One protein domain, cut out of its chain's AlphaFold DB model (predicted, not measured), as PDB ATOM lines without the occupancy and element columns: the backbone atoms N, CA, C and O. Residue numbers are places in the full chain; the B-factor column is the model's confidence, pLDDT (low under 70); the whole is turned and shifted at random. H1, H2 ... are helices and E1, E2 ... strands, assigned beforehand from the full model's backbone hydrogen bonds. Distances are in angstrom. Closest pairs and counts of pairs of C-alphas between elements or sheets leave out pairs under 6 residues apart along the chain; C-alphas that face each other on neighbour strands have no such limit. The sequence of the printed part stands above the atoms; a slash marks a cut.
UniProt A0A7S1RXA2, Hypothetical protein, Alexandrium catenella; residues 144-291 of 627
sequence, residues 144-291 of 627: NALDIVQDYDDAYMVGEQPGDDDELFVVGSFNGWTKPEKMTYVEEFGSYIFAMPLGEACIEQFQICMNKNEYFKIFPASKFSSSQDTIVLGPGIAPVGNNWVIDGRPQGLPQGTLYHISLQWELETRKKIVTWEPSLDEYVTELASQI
ATOM      1  N   ASN A 144      35.965  -6.459  10.727       37.53
ATOM      2  CA  ASN A 144      35.881  -7.493  11.760       37.53
ATOM      3  C   ASN A 144      35.536  -8.887  11.222       37.53
ATOM      4  O   ASN A 144      35.242  -9.781  12.016       37.53
ATOM      5  N   ALA A 145      35.528  -9.080   9.903       42.22
ATOM      6  CA  ALA A 145      35.504 -10.434   9.371       42.22
ATOM      7  C   ALA A 145      36.824 -11.118   9.768       42.22
ATOM      8  O   ALA A 145      37.882 -10.494   9.723       42.22
ATOM      9  N   LEU A 146      36.712 -12.350  10.259       45.16
ATOM     10  CA  LEU A 146      37.720 -13.079  11.033       45.16
ATOM     11  C   LEU A 146      39.112 -13.008  10.372       45.16
ATOM     12  O   LEU A 146      39.321 -13.529   9.280       45.16
ATOM     13  N   ASP A 147      40.069 -12.347  11.027       38.03
ATOM     14  CA  ASP A 147      41.431 -12.127  10.509       38.03
ATOM     15  C   ASP A 147      42.365 -13.348  10.754       38.03
ATOM     16  O   ASP A 147      43.540 -13.313  10.379       38.03
ATOM     17  N   ILE A 148      41.871 -14.442  11.365       40.53
ATOM     18  CA  ILE A 148      42.670 -15.620  11.753       40.53
ATOM     19  C   ILE A 148      42.138 -16.890  11.071       40.53
ATOM     20  O   ILE A 148      40.997 -17.295  11.270       40.53
ATOM     21  N   VAL A 149      43.003 -17.561  10.301       38.28
ATOM     22  CA  VAL A 149      42.708 -18.810   9.560       38.28
ATOM     23  C   VAL A 149      42.153 -19.927  10.465       38.28
ATOM     24  O   VAL A 149      41.376 -20.751  10.004       38.28
ATOM     25  N   GLN A 150      42.518 -19.938  11.754       38.84
ATOM     26  CA  GLN A 150      42.091 -20.944  12.739       38.84
ATOM     27  C   GLN A 150      40.611 -20.846  13.147       38.84
ATOM     28  O   GLN A 150      40.092 -21.805  13.710       38.84
ATOM     29  N   ASP A 151      39.943 -19.727  12.850       38.41
ATOM     30  CA  ASP A 151      38.523 -19.518  13.166       38.41
ATOM     31  C   ASP A 151      37.589 -19.899  12.002       38.41
ATOM     32  O   ASP A 151      36.366 -19.775  12.116       38.41
ATOM     33  N   TYR A 152      38.145 -20.346  10.872       44.53
ATOM     34  CA  TYR A 152      37.383 -20.826   9.723       44.53
ATOM     35  C   TYR A 152      37.259 -22.353   9.784       44.53
ATOM     36  O   TYR A 152      38.253 -23.062   9.652       44.53
ATOM     37  N   ASP A 153      36.035 -22.860   9.964       43.28
ATOM     38  CA  ASP A 153      35.737 -24.296   9.843       43.28
ATOM     39  C   ASP A 153      36.105 -24.814   8.441       43.28
ATOM     40  O   ASP A 153      36.060 -24.068   7.457       43.28
ATOM     41  N   ASP A 154      36.396 -26.116   8.322       44.72
ATOM     42  CA  ASP A 154      36.781 -26.775   7.062       44.72
ATOM     43  C   ASP A 154      35.837 -26.430   5.893       44.72
ATOM     44  O   ASP A 154      36.299 -26.215   4.776       44.72
ATOM     45  N   ALA A 155      34.533 -26.250   6.146       42.56
ATOM     46  CA  ALA A 155      33.517 -25.859   5.155       42.56
ATOM     47  C   ALA A 155      33.728 -24.472   4.499       42.56
ATOM     48  O   ALA A 155      33.075 -24.133   3.512       42.56
ATOM     49  N   TYR A 156      34.611 -23.641   5.053       54.22
ATOM     50  CA  TYR A 156      34.971 -22.331   4.507       54.22
ATOM     51  C   TYR A 156      36.203 -22.406   3.588       54.22
ATOM     52  O   TYR A 156      36.384 -21.567   2.704       54.22
ATOM     53  N   MET A 157      37.031 -23.440   3.771       51.44
ATOM     54  CA  MET A 157      38.220 -23.765   2.976       51.44
ATOM     55  C   MET A 157      37.852 -24.693   1.811       51.44
ATOM     56  O   MET A 157      38.158 -24.415   0.650       51.44
ATOM     57  N   VAL A 158      37.105 -25.755   2.114       52.50
ATOM     58  CA  VAL A 158      36.522 -26.708   1.168       52.50
ATOM     59  C   VAL A 158      35.029 -26.430   1.038       52.50
ATOM     60  O   VAL A 158      34.361 -26.176   2.028       52.50
ATOM     61  N   GLY A 159      34.493 -26.405  -0.180       58.53
ATOM     62  CA  GLY A 159      33.087 -26.050  -0.406       58.53
ATOM     63  C   GLY A 159      32.463 -26.922  -1.478       58.53
ATOM     64  O   GLY A 159      33.171 -27.443  -2.336       58.53
ATOM     65  N   GLU A 160      31.145 -27.091  -1.438       62.28
ATOM     66  CA  GLU A 160      30.448 -27.717  -2.561       62.28
ATOM     67  C   GLU A 160      30.553 -26.820  -3.796       62.28
ATOM     68  O   GLU A 160      30.709 -25.597  -3.686       62.28
ATOM     69  N   GLN A 161      30.541 -27.444  -4.972       67.31
ATOM     70  CA  GLN A 161      30.401 -26.693  -6.212       67.31
ATOM     71  C   GLN A 161      29.053 -25.951  -6.188       67.31
ATOM     72  O   GLN A 161      28.112 -26.442  -5.556       67.31
ATOM     73  N   PRO A 162      28.955 -24.781  -6.844       73.56
ATOM     74  CA  PRO A 162      27.681 -24.090  -7.013       73.56
ATOM     75  C   PRO A 162      26.626 -25.054  -7.574       73.56
ATOM     76  O   PRO A 162      26.945 -25.853  -8.458       73.56
ATOM     77  N   GLY A 163      25.403 -25.012  -7.041       69.56
ATOM     78  CA  GLY A 163      24.295 -25.796  -7.588       69.56
ATOM     79  C   GLY A 163      23.829 -25.249  -8.940       69.56
ATOM     80  O   GLY A 163      24.250 -24.173  -9.357       69.56
ATOM     81  N   ASP A 164      22.912 -25.955  -9.604       71.75
ATOM     82  CA  ASP A 164      22.417 -25.583 -10.944       71.75
ATOM     83  C   ASP A 164      21.810 -24.164 -11.017       71.75
ATOM     84  O   ASP A 164      21.827 -23.531 -12.072       71.75
ATOM     85  N   ASP A 165      21.289 -23.655  -9.896       75.44
ATOM     86  CA  ASP A 165      20.670 -22.328  -9.792       75.44
ATOM     87  C   ASP A 165      21.646 -21.223  -9.339       75.44
ATOM     88  O   ASP A 165      21.260 -20.054  -9.245       75.44
ATOM     89  N   ASP A 166      22.897 -21.568  -9.026       81.31
ATOM     90  CA  ASP A 166      23.872 -20.627  -8.492       81.31
ATOM     91  C   ASP A 166      24.709 -19.967  -9.592       81.31
ATOM     92  O   ASP A 166      25.269 -20.606 -10.480       81.31
ATOM     93  N   GLU A 167      24.869 -18.650  -9.491       86.88
ATOM     94  CA  GLU A 167      25.647 -17.846 -10.427       86.88
ATOM     95  C   GLU A 167      26.855 -17.203  -9.732       86.88
ATOM     96  O   GLU A 167      26.757 -16.668  -8.623       86.88
ATOM     97  N   LEU A 168      28.001 -17.183 -10.415       92.12
ATOM     98  CA  LEU A 168      29.221 -16.534  -9.938       92.12
ATOM     99  C   LEU A 168      29.480 -15.218 -10.666       92.12
ATOM    100  O   LEU A 168      29.225 -15.083 -11.863       92.12
ATOM    101  N   PHE A 169      30.010 -14.246  -9.929       94.25
ATOM    102  CA  PHE A 169      30.313 -12.910 -10.423       94.25
ATOM    103  C   PHE A 169      31.665 -12.429  -9.906       94.25
ATOM    104  O   PHE A 169      32.000 -12.670  -8.751       94.25
ATOM    105  N   VAL A 170      32.398 -11.666 -10.709       95.31
ATOM    106  CA  VAL A 170      33.606 -10.952 -10.291       95.31
ATOM    107  C   VAL A 170      33.259  -9.503  -9.970       95.31
ATOM    108  O   VAL A 170      32.510  -8.843 -10.690       95.31
ATOM    109  N   VAL A 171      33.811  -8.987  -8.878       93.69
ATOM    110  CA  VAL A 171      33.740  -7.570  -8.512       93.69
ATOM    111  C   VAL A 171      35.128  -7.099  -8.103       93.69
ATOM    112  O   VAL A 171      35.870  -7.841  -7.460       93.69
ATOM    113  N   GLY A 172      35.503  -5.882  -8.477       94.25
ATOM    114  CA  GLY A 172      36.861  -5.416  -8.241       94.25
ATOM    115  C   GLY A 172      37.060  -3.936  -8.500       94.25
ATOM    116  O   GLY A 172      36.131  -3.219  -8.870       94.25
ATOM    117  N   SER A 173      38.296  -3.473  -8.333       94.81
ATOM    118  CA  SER A 173      38.644  -2.082  -8.604       94.81
ATOM    119  C   SER A 173      38.419  -1.710 -10.065       94.81
ATOM    120  O   SER A 173      38.014  -0.580 -10.297       94.81
ATOM    121  N   PHE A 174      38.531  -2.649 -11.014       93.44
ATOM    122  CA  PHE A 174      38.307  -2.425 -12.452       93.44
ATOM    123  C   PHE A 174      36.911  -1.870 -12.794       93.44
ATOM    124  O   PHE A 174      36.714  -1.308 -13.865       93.44
ATOM    125  N   ASN A 175      35.936  -2.009 -11.889       92.25
ATOM    126  CA  ASN A 175      34.614  -1.385 -11.995       92.25
ATOM    127  C   ASN A 175      34.223  -0.573 -10.745       92.25
ATOM    128  O   ASN A 175      33.038  -0.394 -10.430       92.25
ATOM    129  N   GLY A 176      35.229  -0.113  -9.996       91.12
ATOM    130  CA  GLY A 176      35.078   0.678  -8.778       91.12
ATOM    131  C   GLY A 176      34.321  -0.040  -7.659       91.12
ATOM    132  O   GLY A 176      33.685   0.620  -6.840       91.12
ATOM    133  N   TRP A 177      34.321  -1.378  -7.647       91.00
ATOM    134  CA  TRP A 177      33.548  -2.223  -6.729       91.00
ATOM    135  C   TRP A 177      32.024  -2.030  -6.807       91.00
ATOM    136  O   TRP A 177      31.310  -2.323  -5.847       91.00
ATOM    137  N   THR A 178      31.500  -1.515  -7.926       88.25
ATOM    138  CA  THR A 178      30.094  -1.070  -8.003       88.25
ATOM    139  C   THR A 178      29.129  -2.083  -8.615       88.25
ATOM    140  O   THR A 178      27.954  -2.109  -8.236       88.25
ATOM    141  N   LYS A 179      29.592  -2.912  -9.556       88.81
ATOM    142  CA  LYS A 179      28.743  -3.817 -10.346       88.81
ATOM    143  C   LYS A 179      29.391  -5.202 -10.439       88.81
ATOM    144  O   LYS A 179      30.425  -5.328 -11.072       88.81
ATOM    145  N   PRO A 180      28.825  -6.255  -9.832       91.75
ATOM    146  CA  PRO A 180      29.316  -7.612 -10.058       91.75
ATOM    147  C   PRO A 180      29.078  -8.044 -11.514       91.75
ATOM    148  O   PRO A 180      27.940  -7.978 -11.987       91.75
ATOM    149  N   GLU A 181      30.126  -8.492 -12.201       94.25
ATOM    150  CA  GLU A 181      30.088  -8.961 -13.593       94.25
ATOM    151  C   GLU A 181      30.086 -10.490 -13.646       94.25
ATOM    152  O   GLU A 181      30.804 -11.138 -12.889       94.25
ATOM    153  N   LYS A 182      29.234 -11.088 -14.485       94.31
ATOM    154  CA  LYS A 182      28.975 -12.538 -14.462       94.31
ATOM    155  C   LYS A 182      30.185 -13.333 -14.964       94.31
ATOM    156  O   LYS A 182      30.801 -12.955 -15.954       94.31
ATOM    157  N   MET A 183      30.484 -14.453 -14.307       95.06
ATOM    158  CA  MET A 183      31.425 -15.462 -14.795       95.06
ATOM    159  C   MET A 183      30.707 -16.476 -15.688       95.06
ATOM    160  O   MET A 183      29.577 -16.880 -15.398       95.06
ATOM    161  N   THR A 184      31.379 -16.928 -16.742       94.25
ATOM    162  CA  THR A 184      30.863 -17.943 -17.665       94.25
ATOM    163  C   THR A 184      31.435 -19.302 -17.297       94.25
ATOM    164  O   THR A 184      32.649 -19.453 -17.207       94.25
ATOM    165  N   TYR A 185      30.574 -20.292 -17.078       92.31
ATOM    166  CA  TYR A 185      31.022 -21.666 -16.870       92.31
ATOM    167  C   TYR A 185      31.407 -22.305 -18.207       92.31
ATOM    168  O   TYR A 185      30.638 -22.234 -19.167       92.31
ATOM    169  N   VAL A 186      32.582 -22.930 -18.263       90.44
ATOM    170  CA  VAL A 186      33.077 -23.649 -19.439       90.44
ATOM    171  C   VAL A 186      33.269 -25.118 -19.079       90.44
ATOM    172  O   VAL A 186      34.199 -25.481 -18.358       90.44
ATOM    173  N   GLU A 187      32.377 -25.965 -19.596       86.38
ATOM    174  CA  GLU A 187      32.325 -27.405 -19.295       86.38
ATOM    175  C   GLU A 187      33.629 -28.138 -19.633       86.38
ATOM    176  O   GLU A 187      34.052 -28.999 -18.868       86.38
ATOM    177  N   GLU A 188      34.287 -27.773 -20.739       84.62
ATOM    178  CA  GLU A 188      35.540 -28.398 -21.192       84.62
ATOM    179  C   GLU A 188      36.657 -28.311 -20.141       84.62
ATOM    180  O   GLU A 188      37.435 -29.251 -19.980       84.62
ATOM    181  N   PHE A 189      36.700 -27.207 -19.391       81.62
ATOM    182  CA  PHE A 189      37.704 -26.960 -18.358       81.62
ATOM    183  C   PHE A 189      37.174 -27.175 -16.937       81.62
ATOM    184  O   PHE A 189      37.945 -27.090 -15.985       81.62
ATOM    185  N   GLY A 190      35.870 -27.429 -16.773       86.75
ATOM    186  CA  GLY A 190      35.229 -27.522 -15.460       86.75
ATOM    187  C   GLY A 190      35.414 -26.257 -14.614       86.75
ATOM    188  O   GLY A 190      35.544 -26.345 -13.391       86.75
ATOM    189  N   SER A 191      35.483 -25.087 -15.256       91.75
ATOM    190  CA  SER A 191      35.876 -23.837 -14.610       91.75
ATOM    191  C   SER A 191      34.950 -22.678 -14.963       91.75
ATOM    192  O   SER A 191      34.337 -22.615 -16.028       91.75
ATOM    193  N   TYR A 192      34.836 -21.743 -14.025       94.75
ATOM    194  CA  TYR A 192      34.188 -20.457 -14.230       94.75
ATOM    195  C   TYR A 192      35.228 -19.451 -14.682       94.75
ATOM    196  O   TYR A 192      36.248 -19.285 -14.018       94.75
ATOM    197  N   ILE A 193      34.945 -18.754 -15.773       95.50
ATOM    198  CA  ILE A 193      35.884 -17.871 -16.447       95.50
ATOM    199  C   ILE A 193      35.347 -16.441 -16.479       95.50
ATOM    200  O   ILE A 193      34.157 -16.200 -16.697       95.50
ATOM    201  N   PHE A 194      36.243 -15.478 -16.285       96.38
ATOM    202  CA  PHE A 194      35.990 -14.058 -16.476       96.38
ATOM    203  C   PHE A 194      37.174 -13.383 -17.169       96.38
ATOM    204  O   PHE A 194      38.329 -13.636 -16.833       96.38
ATOM    205  N   ALA A 195      36.882 -12.502 -18.123       95.38
ATOM    206  CA  ALA A 195      37.883 -11.712 -18.824       95.38
ATOM    207  C   ALA A 195      37.950 -10.309 -18.213       95.38
ATOM    208  O   ALA A 195      37.009  -9.533 -18.342       95.38
ATOM    209  N   MET A 196      39.050  -9.967 -17.548       94.62
ATOM    210  CA  MET A 196      39.213  -8.669 -16.894       94.62
ATOM    211  C   MET A 196      40.199  -7.784 -17.672       94.62
ATOM    212  O   MET A 196      41.383  -8.124 -17.735       94.62
ATOM    213  N   PRO A 197      39.772  -6.640 -18.234       93.00
ATOM    214  CA  PRO A 197      40.700  -5.668 -18.803       93.00
ATOM    215  C   PRO A 197      41.434  -4.899 -17.694       93.00
ATOM    216  O   PRO A 197      40.807  -4.412 -16.752       93.00
ATOM    217  N   LEU A 198      42.756  -4.741 -17.817       92.94
ATOM    218  CA  LEU A 198      43.513  -3.829 -16.952       92.94
ATOM    219  C   LEU A 198      43.114  -2.367 -17.206       92.94
ATOM    220  O   LEU A 198      43.098  -1.921 -18.355       92.94
ATOM    221  N   GLY A 199      42.845  -1.606 -16.141       92.12
ATOM    222  CA  GLY A 199      42.588  -0.166 -16.219       92.12
ATOM    223  C   GLY A 199      43.854   0.666 -16.452       92.12
ATOM    224  O   GLY A 199      44.959   0.138 -16.595       92.12
ATOM    225  N   GLU A 200      43.719   1.995 -16.437       92.50
ATOM    226  CA  GLU A 200      44.808   2.942 -16.736       92.50
ATOM    227  C   GLU A 200      45.994   2.872 -15.764       92.50
ATOM    228  O   GLU A 200      47.115   3.250 -16.109       92.50
ATOM    229  N   ALA A 201      45.758   2.379 -14.547       91.56
ATOM    230  CA  ALA A 201      46.791   2.177 -13.540       91.56
ATOM    231  C   ALA A 201      47.584   0.870 -13.739       91.56
ATOM    232  O   ALA A 201      48.613   0.685 -13.089       91.56
ATOM    233  N   CYS A 202      47.116  -0.037 -14.606       92.50
ATOM    234  CA  CYS A 202      47.658  -1.385 -14.831       92.50
ATOM    235  C   CYS A 202      47.784  -2.255 -13.564       92.50
ATOM    236  O   CYS A 202      48.571  -3.202 -13.530       92.50
ATOM    237  N   ILE A 203      47.009  -1.944 -12.524       92.19
ATOM    238  CA  ILE A 203      46.887  -2.738 -11.304       92.19
ATOM    239  C   ILE A 203      45.423  -2.796 -10.890       92.19
ATOM    240  O   ILE A 203      44.764  -1.768 -10.736       92.19
ATOM    241  N   GLU A 204      44.920  -4.007 -10.682       94.88
ATOM    242  CA  GLU A 204      43.537  -4.237 -10.291       94.88
ATOM    243  C   GLU A 204      43.436  -5.202  -9.113       94.88
ATOM    244  O   GLU A 204      44.265  -6.085  -8.912       94.88
ATOM    245  N   GLN A 205      42.402  -5.001  -8.309       95.00
ATOM    246  CA  GLN A 205      42.029  -5.846  -7.191       95.00
ATOM    247  C   GLN A 205      40.681  -6.489  -7.487       95.00
ATOM    248  O   GLN A 205      39.811  -5.819  -8.041       95.00
ATOM    249  N   PHE A 206      40.469  -7.742  -7.094       96.38
ATOM    250  CA  PHE A 206      39.173  -8.392  -7.288       96.38
ATOM    251  C   PHE A 206      38.825  -9.402  -6.191       96.38
ATOM    252  O   PHE A 206      39.674  -9.869  -5.427       96.38
ATOM    253  N   GLN A 207      37.534  -9.714  -6.132       95.31
ATOM    254  CA  GLN A 207      36.910 -10.783  -5.362       95.31
ATOM    255  C   GLN A 207      35.850 -11.450  -6.246       95.31
ATOM    256  O   GLN A 207      35.352 -10.849  -7.201       95.31
ATOM    257  N   ILE A 208      35.463 -12.673  -5.903       95.12
ATOM    258  CA  ILE A 208      34.354 -13.370  -6.559       95.12
ATOM    259  C   ILE A 208      33.172 -13.365  -5.587       95.12
ATOM    260  O   ILE A 208      33.365 -13.442  -4.378       95.12
ATOM    261  N   CYS A 209      31.943 -13.233  -6.069       87.81
ATOM    262  CA  CYS A 209      30.741 -13.309  -5.249       87.81
ATOM    263  C   CYS A 209      29.678 -14.188  -5.899       87.81
ATOM    264  O   CYS A 209      29.547 -14.248  -7.120       87.81
ATOM    265  N   MET A 210      28.920 -14.869  -5.053       82.94
ATOM    266  CA  MET A 210      27.865 -15.787  -5.447       82.94
ATOM    267  C   MET A 210      26.524 -15.054  -5.433       82.94
ATOM    268  O   MET A 210      26.230 -14.299  -4.502       82.94
ATOM    269  N   ASN A 211      25.714 -15.235  -6.475       81.12
ATOM    270  CA  ASN A 211      24.358 -14.690  -6.602       81.12
ATOM    271  C   ASN A 211      24.270 -13.166  -6.382       81.12
ATOM    272  O   ASN A 211      23.301 -12.657  -5.809       81.12
ATOM    273  N   LYS A 212      25.305 -12.420  -6.808       81.25
ATOM    274  CA  LYS A 212      25.460 -10.959  -6.612       81.25
ATOM    275  C   LYS A 212      25.377 -10.521  -5.145       81.25
ATOM    276  O   LYS A 212      25.025  -9.377  -4.848       81.25
ATOM    277  N   ASN A 213      25.660 -11.432  -4.220       70.88
ATOM    278  CA  ASN A 213      25.494 -11.197  -2.802       70.88
ATOM    279  C   ASN A 213      26.832 -10.806  -2.161       70.88
ATOM    280  O   ASN A 213      27.771 -11.597  -2.096       70.88
ATOM    281  N   GLU A 214      26.901  -9.582  -1.633       66.31
ATOM    282  CA  GLU A 214      28.099  -9.038  -0.977       66.31
ATOM    283  C   GLU A 214      28.522  -9.815   0.284       66.31
ATOM    284  O   GLU A 214      29.661  -9.670   0.729       66.31
ATOM    285  N   TYR A 215      27.631 -10.645   0.839       63.28
ATOM    286  CA  TYR A 215      27.890 -11.504   1.997       63.28
ATOM    287  C   TYR A 215      28.374 -12.913   1.631       63.28
ATOM    288  O   TYR A 215      28.745 -13.655   2.533       63.28
ATOM    289  N   PHE A 216      28.357 -13.294   0.351       73.88
ATOM    290  CA  PHE A 216      28.776 -14.616  -0.130       73.88
ATOM    291  C   PHE A 216      29.919 -14.463  -1.129       73.88
ATOM    292  O   PHE A 216      29.788 -14.732  -2.322       73.88
ATOM    293  N   LYS A 217      31.049 -13.969  -0.628       84.00
ATOM    294  CA  LYS A 217      32.262 -13.738  -1.402       84.00
ATOM    295  C   LYS A 217      33.236 -14.897  -1.265       84.00
ATOM    296  O   LYS A 217      33.398 -15.446  -0.179       84.00
ATOM    297  N   ILE A 218      33.910 -15.213  -2.357       89.06
ATOM    298  CA  ILE A 218      35.089 -16.066  -2.419       89.06
ATOM    299  C   ILE A 218      36.294 -15.125  -2.548       89.06
ATOM    300  O   ILE A 218      36.304 -14.231  -3.402       89.06
ATOM    301  N   PHE A 219      37.267 -15.268  -1.653       87.81
ATOM    302  CA  PHE A 219      38.347 -14.296  -1.455       87.81
ATOM    303  C   PHE A 219      39.624 -14.975  -0.930       87.81
ATOM    304  O   PHE A 219      39.545 -16.077  -0.386       87.81
ATOM    305  N   PRO A 220      40.811 -14.355  -1.062       81.19
ATOM    306  CA  PRO A 220      42.040 -14.919  -0.517       81.19
ATOM    307  C   PRO A 220      42.099 -14.793   1.007       81.19
ATOM    308  O   PRO A 220      41.660 -13.797   1.583       81.19
ATOM    309  N   ALA A 221      42.725 -15.762   1.674       67.06
ATOM    310  CA  ALA A 221      43.012 -15.682   3.106       67.06
ATOM    311  C   ALA A 221      43.954 -14.516   3.448       67.06
ATOM    312  O   ALA A 221      43.835 -13.906   4.511       67.06
ATOM    313  N   SER A 222      44.868 -14.184   2.535       64.62
ATOM    314  CA  SER A 222      45.817 -13.082   2.693       64.62
ATOM    315  C   SER A 222      45.273 -11.773   2.123       64.62
ATOM    316  O   SER A 222      44.693 -11.740   1.037       64.62
ATOM    317  N   LYS A 223      45.526 -10.670   2.835       73.50
ATOM    318  CA  LYS A 223      45.258  -9.316   2.334       73.50
ATOM    319  C   LYS A 223      46.143  -9.019   1.124       73.50
ATOM    320  O   LYS A 223      47.333  -9.322   1.145       73.50
ATOM    321  N   PHE A 224      45.556  -8.420   0.091       76.12
ATOM    322  CA  PHE A 224      46.220  -7.984  -1.138       76.12
ATOM    323  C   PHE A 224      47.090  -9.077  -1.783       76.12
ATOM    324  O   PHE A 224      48.243  -8.834  -2.136       76.12
ATOM    325  N   SER A 225      46.546 -10.291  -1.912       73.88
ATOM    326  CA  SER A 225      47.291 -11.450  -2.409       73.88
ATOM    327  C   SER A 225      47.546 -11.357  -3.911       73.88
ATOM    328  O   SER A 225      46.621 -11.481  -4.710       73.88
ATOM    329  N   SER A 226      48.810 -11.224  -4.302       76.12
ATOM    330  CA  SER A 226      49.265 -11.388  -5.689       76.12
ATOM    331  C   SER A 226      49.631 -12.836  -6.042       76.12
ATOM    332  O   SER A 226      49.979 -13.113  -7.186       76.12
ATOM    333  N   SER A 227      49.576 -13.757  -5.072       72.62
ATOM    334  CA  SER A 227      49.850 -15.183  -5.282       72.62
ATOM    335  C   SER A 227      48.568 -15.959  -5.587       72.62
ATOM    336  O   SER A 227      47.558 -15.793  -4.892       72.62
ATOM    337  N   GLN A 228      48.647 -16.829  -6.598       80.25
ATOM    338  CA  GLN A 228      47.606 -17.792  -6.979       80.25
ATOM    339  C   GLN A 228      47.607 -19.034  -6.071       80.25
ATOM    340  O   GLN A 228      46.598 -19.722  -5.964       80.25
ATOM    341  N   ASP A 229      48.701 -19.271  -5.338       69.00
ATOM    342  CA  ASP A 229      48.825 -20.364  -4.366       69.00
ATOM    343  C   ASP A 229      48.216 -20.014  -3.002       69.00
ATOM    344  O   ASP A 229      48.313 -20.786  -2.045       69.00
ATOM    345  N   THR A 230      47.613 -18.832  -2.876       66.81
ATOM    346  CA  THR A 230      46.953 -18.415  -1.642       66.81
ATOM    347  C   THR A 230      45.766 -19.316  -1.319       66.81
ATOM    348  O   THR A 230      45.077 -19.841  -2.195       66.81
ATOM    349  N   ILE A 231      45.497 -19.482  -0.028       70.44
ATOM    350  CA  ILE A 231      44.308 -20.192   0.428       70.44
ATOM    351  C   ILE A 231      43.067 -19.407  -0.012       70.44
ATOM    352  O   ILE A 231      42.929 -18.225   0.305       70.44
ATOM    353  N   VAL A 232      42.154 -20.078  -0.711       82.19
ATOM    354  CA  VAL A 232      40.883 -19.507  -1.165       82.19
ATOM    355  C   VAL A 232      39.790 -19.807  -0.138       82.19
ATOM    356  O   VAL A 232      39.467 -20.968   0.113       82.19
ATOM    357  N   LEU A 233      39.211 -18.755   0.435       78.38
ATOM    358  CA  LEU A 233      38.163 -18.811   1.453       78.38
ATOM    359  C   LEU A 233      36.784 -18.496   0.868       78.38
ATOM    360  O   LEU A 233      36.665 -17.855  -0.177       78.38
ATOM    361  N   GLY A 234      35.740 -18.907   1.588       77.88
ATOM    362  CA  GLY A 234      34.344 -18.598   1.287       77.88
ATOM    363  C   GLY A 234      33.606 -19.722   0.541       77.88
ATOM    364  O   GLY A 234      34.162 -20.802   0.322       77.88
ATOM    365  N   PRO A 235      32.345 -19.487   0.136       78.00
ATOM    366  CA  PRO A 235      31.660 -18.193   0.124       78.00
ATOM    367  C   PRO A 235      31.286 -17.666   1.523       78.00
ATOM    368  O   PRO A 235      30.750 -18.395   2.349       78.00
ATOM    369  N   GLY A 236      31.529 -16.376   1.777       69.25
ATOM    370  CA  GLY A 236      31.093 -15.689   2.997       69.25
ATOM    371  C   GLY A 236      31.535 -14.219   3.067       69.25
ATOM    372  O   GLY A 236      31.813 -13.601   2.040       69.25
ATOM    373  N   ILE A 237      31.574 -13.615   4.258       70.94
ATOM    374  CA  ILE A 237      31.896 -12.184   4.403       70.94
ATOM    375  C   ILE A 237      33.407 -11.985   4.262       70.94
ATOM    376  O   ILE A 237      34.168 -12.431   5.117       70.94
ATOM    377  N   ALA A 238      33.833 -11.295   3.202       72.19
ATOM    378  CA  ALA A 238      35.243 -10.984   2.979       72.19
ATOM    379  C   ALA A 238      35.730  -9.849   3.899       72.19
ATOM    380  O   ALA A 238      35.101  -8.780   3.910       72.19
ATOM    381  N   PRO A 239      36.853 -10.024   4.621       74.38
ATOM    382  CA  PRO A 239      37.489  -8.933   5.344       74.38
ATOM    383  C   PRO A 239      38.000  -7.827   4.418       74.38
ATOM    384  O   PRO A 239      38.302  -8.045   3.241       74.38
ATOM    385  N   VAL A 240      38.120  -6.614   4.961       76.50
ATOM    386  CA  VAL A 240      38.696  -5.483   4.220       76.50
ATOM    387  C   VAL A 240      40.131  -5.803   3.803       76.50
ATOM    388  O   VAL A 240      40.987  -6.085   4.640       76.50
ATOM    389  N   GLY A 241      40.400  -5.676   2.504       76.88
ATOM    390  CA  GLY A 241      41.729  -5.861   1.924       76.88
ATOM    391  C   GLY A 241      42.043  -7.296   1.523       76.88
ATOM    392  O   GLY A 241      43.037  -7.504   0.836       76.88
ATOM    393  N   ASN A 242      41.202  -8.276   1.864       81.31
ATOM    394  CA  ASN A 242      41.301  -9.650   1.365       81.31
ATOM    395  C   ASN A 242      40.848  -9.708  -0.096       81.31
ATOM    396  O   ASN A 242      39.776 -10.203  -0.431       81.31
ATOM    397  N   ASN A 243      41.673  -9.136  -0.961       88.38
ATOM    398  CA  ASN A 243      41.465  -9.022  -2.390       88.38
ATOM    399  C   ASN A 243      42.633  -9.712  -3.087       88.38
ATOM    400  O   ASN A 243      43.777  -9.588  -2.633       88.38
ATOM    401  N   TRP A 244      42.364 -10.396  -4.194       92.31
ATOM    402  CA  TRP A 244      43.443 -10.743  -5.111       92.31
ATOM    403  C   TRP A 244      43.929  -9.484  -5.812       92.31
ATOM    404  O   TRP A 244      43.138  -8.570  -6.038       92.31
ATOM    405  N   VAL A 245      45.216  -9.439  -6.140       90.75
ATOM    406  CA  VAL A 245      45.855  -8.318  -6.831       90.75
ATOM    407  C   VAL A 245      46.469  -8.822  -8.125       90.75
ATOM    408  O   VAL A 245      47.346  -9.682  -8.115       90.75
ATOM    409  N   ILE A 246      46.036  -8.238  -9.235       92.00
ATOM    410  CA  ILE A 246      46.641  -8.409 -10.549       92.00
ATOM    411  C   ILE A 246      47.442  -7.144 -10.834       92.00
ATOM    412  O   ILE A 246      46.870  -6.081 -11.066       92.00
ATOM    413  N   ASP A 247      48.768  -7.257 -10.788       88.56
ATOM    414  CA  ASP A 247      49.690  -6.153 -11.046       88.56
ATOM    415  C   ASP A 247      50.467  -6.411 -12.342       88.56
ATOM    416  O   ASP A 247      51.360  -7.259 -12.373       88.56
ATOM    417  N   GLY A 248      50.105  -5.699 -13.413       86.62
ATOM    418  CA  GLY A 248      50.773  -5.781 -14.717       86.62
ATOM    419  C   GLY A 248      51.967  -4.833 -14.861       86.62
ATOM    420  O   GLY A 248      52.670  -4.858 -15.877       86.62
ATOM    421  N   ARG A 249      52.217  -3.979 -13.860       84.88
ATOM    422  CA  ARG A 249      53.255  -2.939 -13.906       84.88
ATOM    423  C   ARG A 249      54.676  -3.523 -13.933       84.88
ATOM    424  O   ARG A 249      55.474  -3.035 -14.735       84.88
ATOM    425  N   PRO A 250      55.034  -4.573 -13.156       77.06
ATOM    426  CA  PRO A 250      56.376  -5.163 -13.191       77.06
ATOM    427  C   PRO A 250      56.769  -5.761 -14.547       77.06
ATOM    428  O   PRO A 250      57.959  -5.830 -14.852       77.06
ATOM    429  N   GLN A 251      55.792  -6.208 -15.340       79.12
ATOM    430  CA  GLN A 251      55.991  -6.751 -16.685       79.12
ATOM    431  C   GLN A 251      55.847  -5.679 -17.780       79.12
ATOM    432  O   GLN A 251      56.075  -5.976 -18.949       79.12
ATOM    433  N   GLY A 252      55.485  -4.440 -17.421       81.56
ATOM    434  CA  GLY A 252      55.271  -3.350 -18.372       81.56
ATOM    435  C   GLY A 252      54.059  -3.565 -19.282       81.56
ATOM    436  O   GLY A 252      54.085  -3.137 -20.436       81.56
ATOM    437  N   LEU A 253      53.021  -4.255 -18.794       86.38
ATOM    438  CA  LEU A 253      51.809  -4.506 -19.574       86.38
ATOM    439  C   LEU A 253      50.995  -3.210 -19.736       86.38
ATOM    440  O   LEU A 253      50.777  -2.502 -18.746       86.38
ATOM    441  N   PRO A 254      50.538  -2.882 -20.958       90.12
ATOM    442  CA  PRO A 254      49.749  -1.681 -21.208       90.12
ATOM    443  C   PRO A 254      48.323  -1.817 -20.666       90.12
ATOM    444  O   PRO A 254      47.824  -2.931 -20.450       90.12
ATOM    445  N   GLN A 255      47.642  -0.680 -20.500       91.62
ATOM    446  CA  GLN A 255      46.225  -0.693 -20.142       91.62
ATOM    447  C   GLN A 255      45.421  -1.422 -21.233       91.62
ATOM    448  O   GLN A 255      45.788  -1.423 -22.409       91.62
ATOM    449  N   GLY A 256      44.320  -2.059 -20.853       91.44
ATOM    450  CA  GLY A 256      43.496  -2.870 -21.749       91.44
ATOM    451  C   GLY A 256      44.016  -4.288 -22.000       91.44
ATOM    452  O   GLY A 256      43.320  -5.063 -22.650       91.44
ATOM    453  N   THR A 257      45.186  -4.666 -21.466       94.19
ATOM    454  CA  THR A 257      45.619  -6.075 -21.447       94.19
ATOM    455  C   THR A 257      44.558  -6.922 -20.748       94.19
ATOM    456  O   THR A 257      44.147  -6.598 -19.630       94.19
ATOM    457  N   LEU A 258      44.111  -7.994 -21.404       95.50
ATOM    458  CA  LEU A 258      43.079  -8.877 -20.877       95.50
ATOM    459  C   LEU A 258      43.699  -9.949 -19.989       95.50
ATOM    460  O   LEU A 258      44.635 -10.639 -20.390       95.50
ATOM    461  N   TYR A 259      43.144 -10.102 -18.794       95.31
ATOM    462  CA  TYR A 259      43.434 -11.215 -17.908       95.31
ATOM    463  C   TYR A 259      42.304 -12.232 -17.955       95.31
ATOM    464  O   TYR A 259      41.136 -11.895 -17.766       95.31
ATOM    465  N   HIS A 260      42.679 -13.482 -18.172       95.56
ATOM    466  CA  HIS A 260      41.826 -14.642 -18.014       95.56
ATOM    467  C   HIS A 260      41.815 -15.031 -16.535       95.56
ATOM    468  O   HIS A 260      42.818 -15.535 -16.042       95.56
ATOM    469  N   ILE A 261      40.723 -14.758 -15.819       96.88
ATOM    470  CA  ILE A 261      40.518 -15.174 -14.426       96.88
ATOM    471  C   ILE A 261      39.689 -16.454 -14.431       96.88
ATOM    472  O   ILE A 261      38.598 -16.464 -15.003       96.88
ATOM    473  N   SER A 262      40.165 -17.499 -13.756       96.00
ATOM    474  CA  SER A 262      39.440 -18.762 -13.624       96.00
ATOM    475  C   SER A 262      39.206 -19.146 -12.164       96.00
ATOM    476  O   SER A 262      40.037 -18.876 -11.295       96.00
ATOM    477  N   LEU A 263      38.064 -19.774 -11.891       95.19
ATOM    478  CA  LEU A 263      37.728 -20.399 -10.616       95.19
ATOM    479  C   LEU A 263      37.265 -21.836 -10.870       95.19
ATOM    480  O   LEU A 263      36.321 -22.069 -11.623       95.19
ATOM    481  N   GLN A 264      37.903 -22.791 -10.202       92.50
ATOM    482  CA  GLN A 264      37.594 -24.216 -10.301       92.50
ATOM    483  C   GLN A 264      37.625 -24.890  -8.925       92.50
ATOM    484  O   GLN A 264      38.209 -24.368  -7.971       92.50
ATOM    485  N   TRP A 265      37.012 -26.070  -8.828       88.50
ATOM    486  CA  TRP A 265      37.046 -26.915  -7.633       88.50
ATOM    487  C   TRP A 265      37.794 -28.206  -7.942       88.50
ATOM    488  O   TRP A 265      37.443 -28.922  -8.876       88.50
ATOM    489  N   GLU A 266      38.784 -28.535  -7.121       84.56
ATOM    490  CA  GLU A 266      39.460 -29.826  -7.175       84.56
ATOM    491  C   GLU A 266      38.488 -30.943  -6.759       84.56
ATOM    492  O   GLU A 266      37.890 -30.889  -5.685       84.56
ATOM    493  N   LEU A 267      38.323 -31.959  -7.611       79.56
ATOM    494  CA  LEU A 267      37.285 -32.991  -7.464       79.56
ATOM    495  C   LEU A 267      37.403 -33.804  -6.165       79.56
ATOM    496  O   LEU A 267      36.393 -34.097  -5.528       79.56
ATOM    497  N   GLU A 268      38.624 -34.173  -5.772       78.81
ATOM    498  CA  GLU A 268      38.855 -35.052  -4.620       78.81
ATOM    499  C   GLU A 268      38.784 -34.298  -3.291       78.81
ATOM    500  O   GLU A 268      38.169 -34.764  -2.331       78.81
ATOM    501  N   THR A 269      39.404 -33.121  -3.232       77.25
ATOM    502  CA  THR A 269      39.557 -32.350  -1.991       77.25
ATOM    503  C   THR A 269      38.463 -31.302  -1.804       77.25
ATOM    504  O   THR A 269      38.324 -30.753  -0.713       77.25
ATOM    505  N   ARG A 270      37.696 -30.998  -2.863       74.00
ATOM    506  CA  ARG A 270      36.747 -29.871  -2.942       74.00
ATOM    507  C   ARG A 270      37.400 -28.509  -2.683       74.00
ATOM    508  O   ARG A 270      36.733 -27.552  -2.272       74.00
ATOM    509  N   LYS A 271      38.714 -28.411  -2.898       80.31
ATOM    510  CA  LYS A 271      39.473 -27.177  -2.724       80.31
ATOM    511  C   LYS A 271      39.220 -26.242  -3.902       80.31
ATOM    512  O   LYS A 271      39.294 -26.645  -5.059       80.31
ATOM    513  N   LYS A 272      38.944 -24.977  -3.595       87.12
ATOM    514  CA  LYS A 272      38.795 -23.917  -4.595       87.12
ATOM    515  C   LYS A 272      40.172 -23.481  -5.088       87.12
ATOM    516  O   LYS A 272      41.073 -23.262  -4.277       87.12
ATOM    517  N   ILE A 273      40.315 -23.324  -6.395       89.38
ATOM    518  CA  ILE A 273      41.530 -22.846  -7.053       89.38
ATOM    519  C   ILE A 273      41.136 -21.646  -7.905       89.38
ATOM    520  O   ILE A 273      40.241 -21.751  -8.741       89.38
ATOM    521  N   VAL A 274      41.795 -20.513  -7.667       93.75
ATOM    522  CA  VAL A 274      41.608 -19.281  -8.437       93.75
ATOM    523  C   VAL A 274      42.915 -18.960  -9.133       93.75
ATOM    524  O   VAL A 274      43.940 -18.821  -8.467       93.75
ATOM    525  N   THR A 275      42.875 -18.834 -10.454       94.12
ATOM    526  CA  THR A 275      44.049 -18.500 -11.263       94.12
ATOM    527  C   THR A 275      43.792 -17.288 -12.135       94.12
ATOM    528  O   THR A 275      42.644 -16.932 -12.411       94.12
ATOM    529  N   TRP A 276      44.871 -16.636 -12.559       95.06
ATOM    530  CA  TRP A 276      44.799 -15.580 -13.554       95.06
ATOM    531  C   TRP A 276      46.068 -15.486 -14.393       95.06
ATOM    532  O   TRP A 276      47.186 -15.600 -13.886       95.06
ATOM    533  N   GLU A 277      45.899 -15.206 -15.679       93.00
ATOM    534  CA  GLU A 277      47.010 -14.990 -16.604       93.00
ATOM    535  C   GLU A 277      46.639 -13.986 -17.705       93.00
ATOM    536  O   GLU A 277      45.466 -13.895 -18.077       93.00
ATOM    537  N   PRO A 278      47.604 -13.215 -18.239       93.69
ATOM    538  CA  PRO A 278      47.374 -12.429 -19.444       93.69
ATOM    539  C   PRO A 278      47.001 -13.356 -20.602       93.69
ATOM    540  O   PRO A 278      47.694 -14.344 -20.846       93.69
ATOM    541  N   SER A 279      45.946 -13.028 -21.339       92.31
ATOM    542  CA  SER A 279      45.476 -13.844 -22.456       92.31
ATOM    543  C   SER A 279      45.179 -12.995 -23.689       92.31
ATOM    544  O   SER A 279      44.709 -11.863 -23.598       92.31
ATOM    545  N   LEU A 280      45.477 -13.572 -24.853       89.88
ATOM    546  CA  LEU A 280      45.122 -13.058 -26.179       89.88
ATOM    547  C   LEU A 280      44.125 -13.986 -26.885       89.88
ATOM    548  O   LEU A 280      43.951 -13.892 -28.098       89.88
ATOM    549  N   ASP A 281      43.522 -14.916 -26.141       90.50
ATOM    550  CA  ASP A 281      42.532 -15.841 -26.671       90.50
ATOM    551  C   ASP A 281      41.328 -15.063 -27.231       90.50
ATOM    552  O   ASP A 281      40.840 -14.094 -26.633       90.50
ATOM    553  N   GLU A 282      40.855 -15.483 -28.404       91.19
ATOM    554  CA  GLU A 282      39.703 -14.894 -29.079       91.19
ATOM    555  C   GLU A 282      38.442 -15.010 -28.212       91.19
ATOM    556  O   GLU A 282      37.686 -14.045 -28.102       91.19
ATOM    557  N   TYR A 283      38.277 -16.126 -27.495       89.19
ATOM    558  CA  TYR A 283      37.159 -16.336 -26.578       89.19
ATOM    559  C   TYR A 283      37.195 -15.363 -25.390       89.19
ATOM    560  O   TYR A 283      36.187 -14.746 -25.042       89.19
ATOM    561  N   VAL A 284      38.373 -15.154 -24.792       89.88
ATOM    562  CA  VAL A 284      38.560 -14.183 -23.696       89.88
ATOM    563  C   VAL A 284      38.301 -12.757 -24.194       89.88
ATOM    564  O   VAL A 284      37.701 -11.946 -23.488       89.88
ATOM    565  N   THR A 285      38.695 -12.458 -25.432       92.31
ATOM    566  CA  THR A 285      38.433 -11.169 -26.084       92.31
ATOM    567  C   THR A 285      36.938 -10.945 -26.319       92.31
ATOM    568  O   THR A 285      36.426  -9.853 -26.052       92.31
ATOM    569  N   GLU A 286      36.213 -11.974 -26.761       92.31
ATOM    570  CA  GLU A 286      34.761 -11.926 -26.927       92.31
ATOM    571  C   GLU A 286      34.052 -11.691 -25.587       92.31
ATOM    572  O   GLU A 286      33.198 -10.806 -25.502       92.31
ATOM    573  N   LEU A 287      34.447 -12.401 -24.524       91.25
ATOM    574  CA  LEU A 287      33.918 -12.180 -23.174       91.25
ATOM    575  C   LEU A 287      34.167 -10.745 -22.691       91.25
ATOM    576  O   LEU A 287      33.247 -10.094 -22.195       91.25
ATOM    577  N   ALA A 288      35.381 -10.219 -22.881       90.56
ATOM    578  CA  ALA A 288      35.720  -8.855 -22.483       90.56
ATOM    579  C   ALA A 288      34.894  -7.796 -23.233       90.56
ATOM    580  O   ALA A 288      34.564  -6.757 -22.661       90.56
ATOM    581  N   SER A 289      34.514  -8.055 -24.490       89.56
ATOM    582  CA  SER A 289      33.701  -7.132 -25.299       89.56
ATOM    583  C   SER A 289      32.284  -6.909 -24.754       89.56
ATOM    584  O   SER A 289      31.645  -5.908 -25.079       89.56
ATOM    585  N   GLN A 290      31.800  -7.821 -23.902       87.56
ATOM    586  CA  GLN A 290      30.490  -7.730 -23.256       87.56
ATOM    587  C   GLN A 290      30.511  -6.824 -22.017       87.56
ATOM    588  O   GLN A 290      29.453  -6.452 -21.505       87.56
ATOM    589  N   ILE A 291      31.700  -6.462 -21.530       85.50
ATOM    590  CA  ILE A 291      31.874  -5.627 -20.347       85.50
ATOM    591  C   ILE A 291      31.829  -4.159 -20.764       85.50
ATOM    592  O   ILE A 291      32.558  -3.703 -21.646       85.50
TER     593      ILE A 291
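This is residues 144 to 291 of the 627 residues of the protein "Hypothetical protein" of Alexandrium catenella (UniProt A0A7S1RXA2). Two twisted sheets lie face to face as a sandwich, their strands crossed at 44 degrees: the branched sheet E1 E4 E5 E6 E7 and the sheet E2 E3 E8 E9. H2 covers E3 on the outside of the second sheet, and the small H1 sits beside E6 of the first. The 148 printed residues have two named helices and nine named strands, in the order H1 E1 E2 E3 E4 E5 E6 E7 E8 E9 H2; the neighbour strands are antiparallel. The class is mostly strand, though the named elements hold 63 residues, under half. The whole is compact, with a radius of gyration of the C-alphas of 14.7 A and spans of 41 by 32 by 26 A.

In the branched sheet, E4 is residues 203 to 210, 23.8 A long, from C-alpha 203 at (46.887, -2.738, -11.304); E1 is 168 to 172, E5 217 to 220, E6 232 to 236 and E7 244 to 247. In the other sheet, E2 is 184 to 186, E3 191 to 197, 19.3 A, E8 258 to 265, 23.2 A, and E9 272 to 278, 20.6 A. H1, residues 154 to 157, begins at C-alpha 154 (36.781, -26.775, 7.062); H2, residues 282 to 289, ends at C-alpha 289 (33.701, -7.132, -25.299).

E1 lies on one side of E4, with N 169 and O 209 at 2.8 A; E5, N 218 and O 208 at 2.7 A, and E7, N 204 and O 246 at 2.9 A, lie on the other side. E6 is beside E5, with N 233 and O 219 at 2.8 A. E4 E5 E6 form a meander, each strand the antiparallel neighbour of the one before, and with E7, the antiparallel neighbour of E4, a Greek key. The other sheet runs E2 E3 E8 E9, with N 184 and O 193 at 2.9 A, N 194 and O 261 at 2.9 A, and N 262 and O 275 at 2.9 A. Between the sheets, the closest C-alphas of E6 and E9 are those of Val 232 and Lys 272, 6.0 A apart. H2 is on the sheet E2 E3 E8 E9 at a height of 7.5 A, slantwise to E3 at 56 degrees on the local plane; the closest C-alphas, of Ala 195 and Ala 288, are 5.1 A apart. H1's closest C-alpha to E6 is Tyr 156 to Gly 234, 5.0 A. Each O i to N i+4 pair in H2 is within hydrogen-bond range; H1 is too short for one.

The C-alphas farthest apart, of Asp 151 and Glu 282, are 42.5 A apart. The printed part has no cut; the links E1 to E2 and E5 to E6 are long. Mean pLDDT of the printed part is 81.3, with 26 residues under 70, among them 144 to 161.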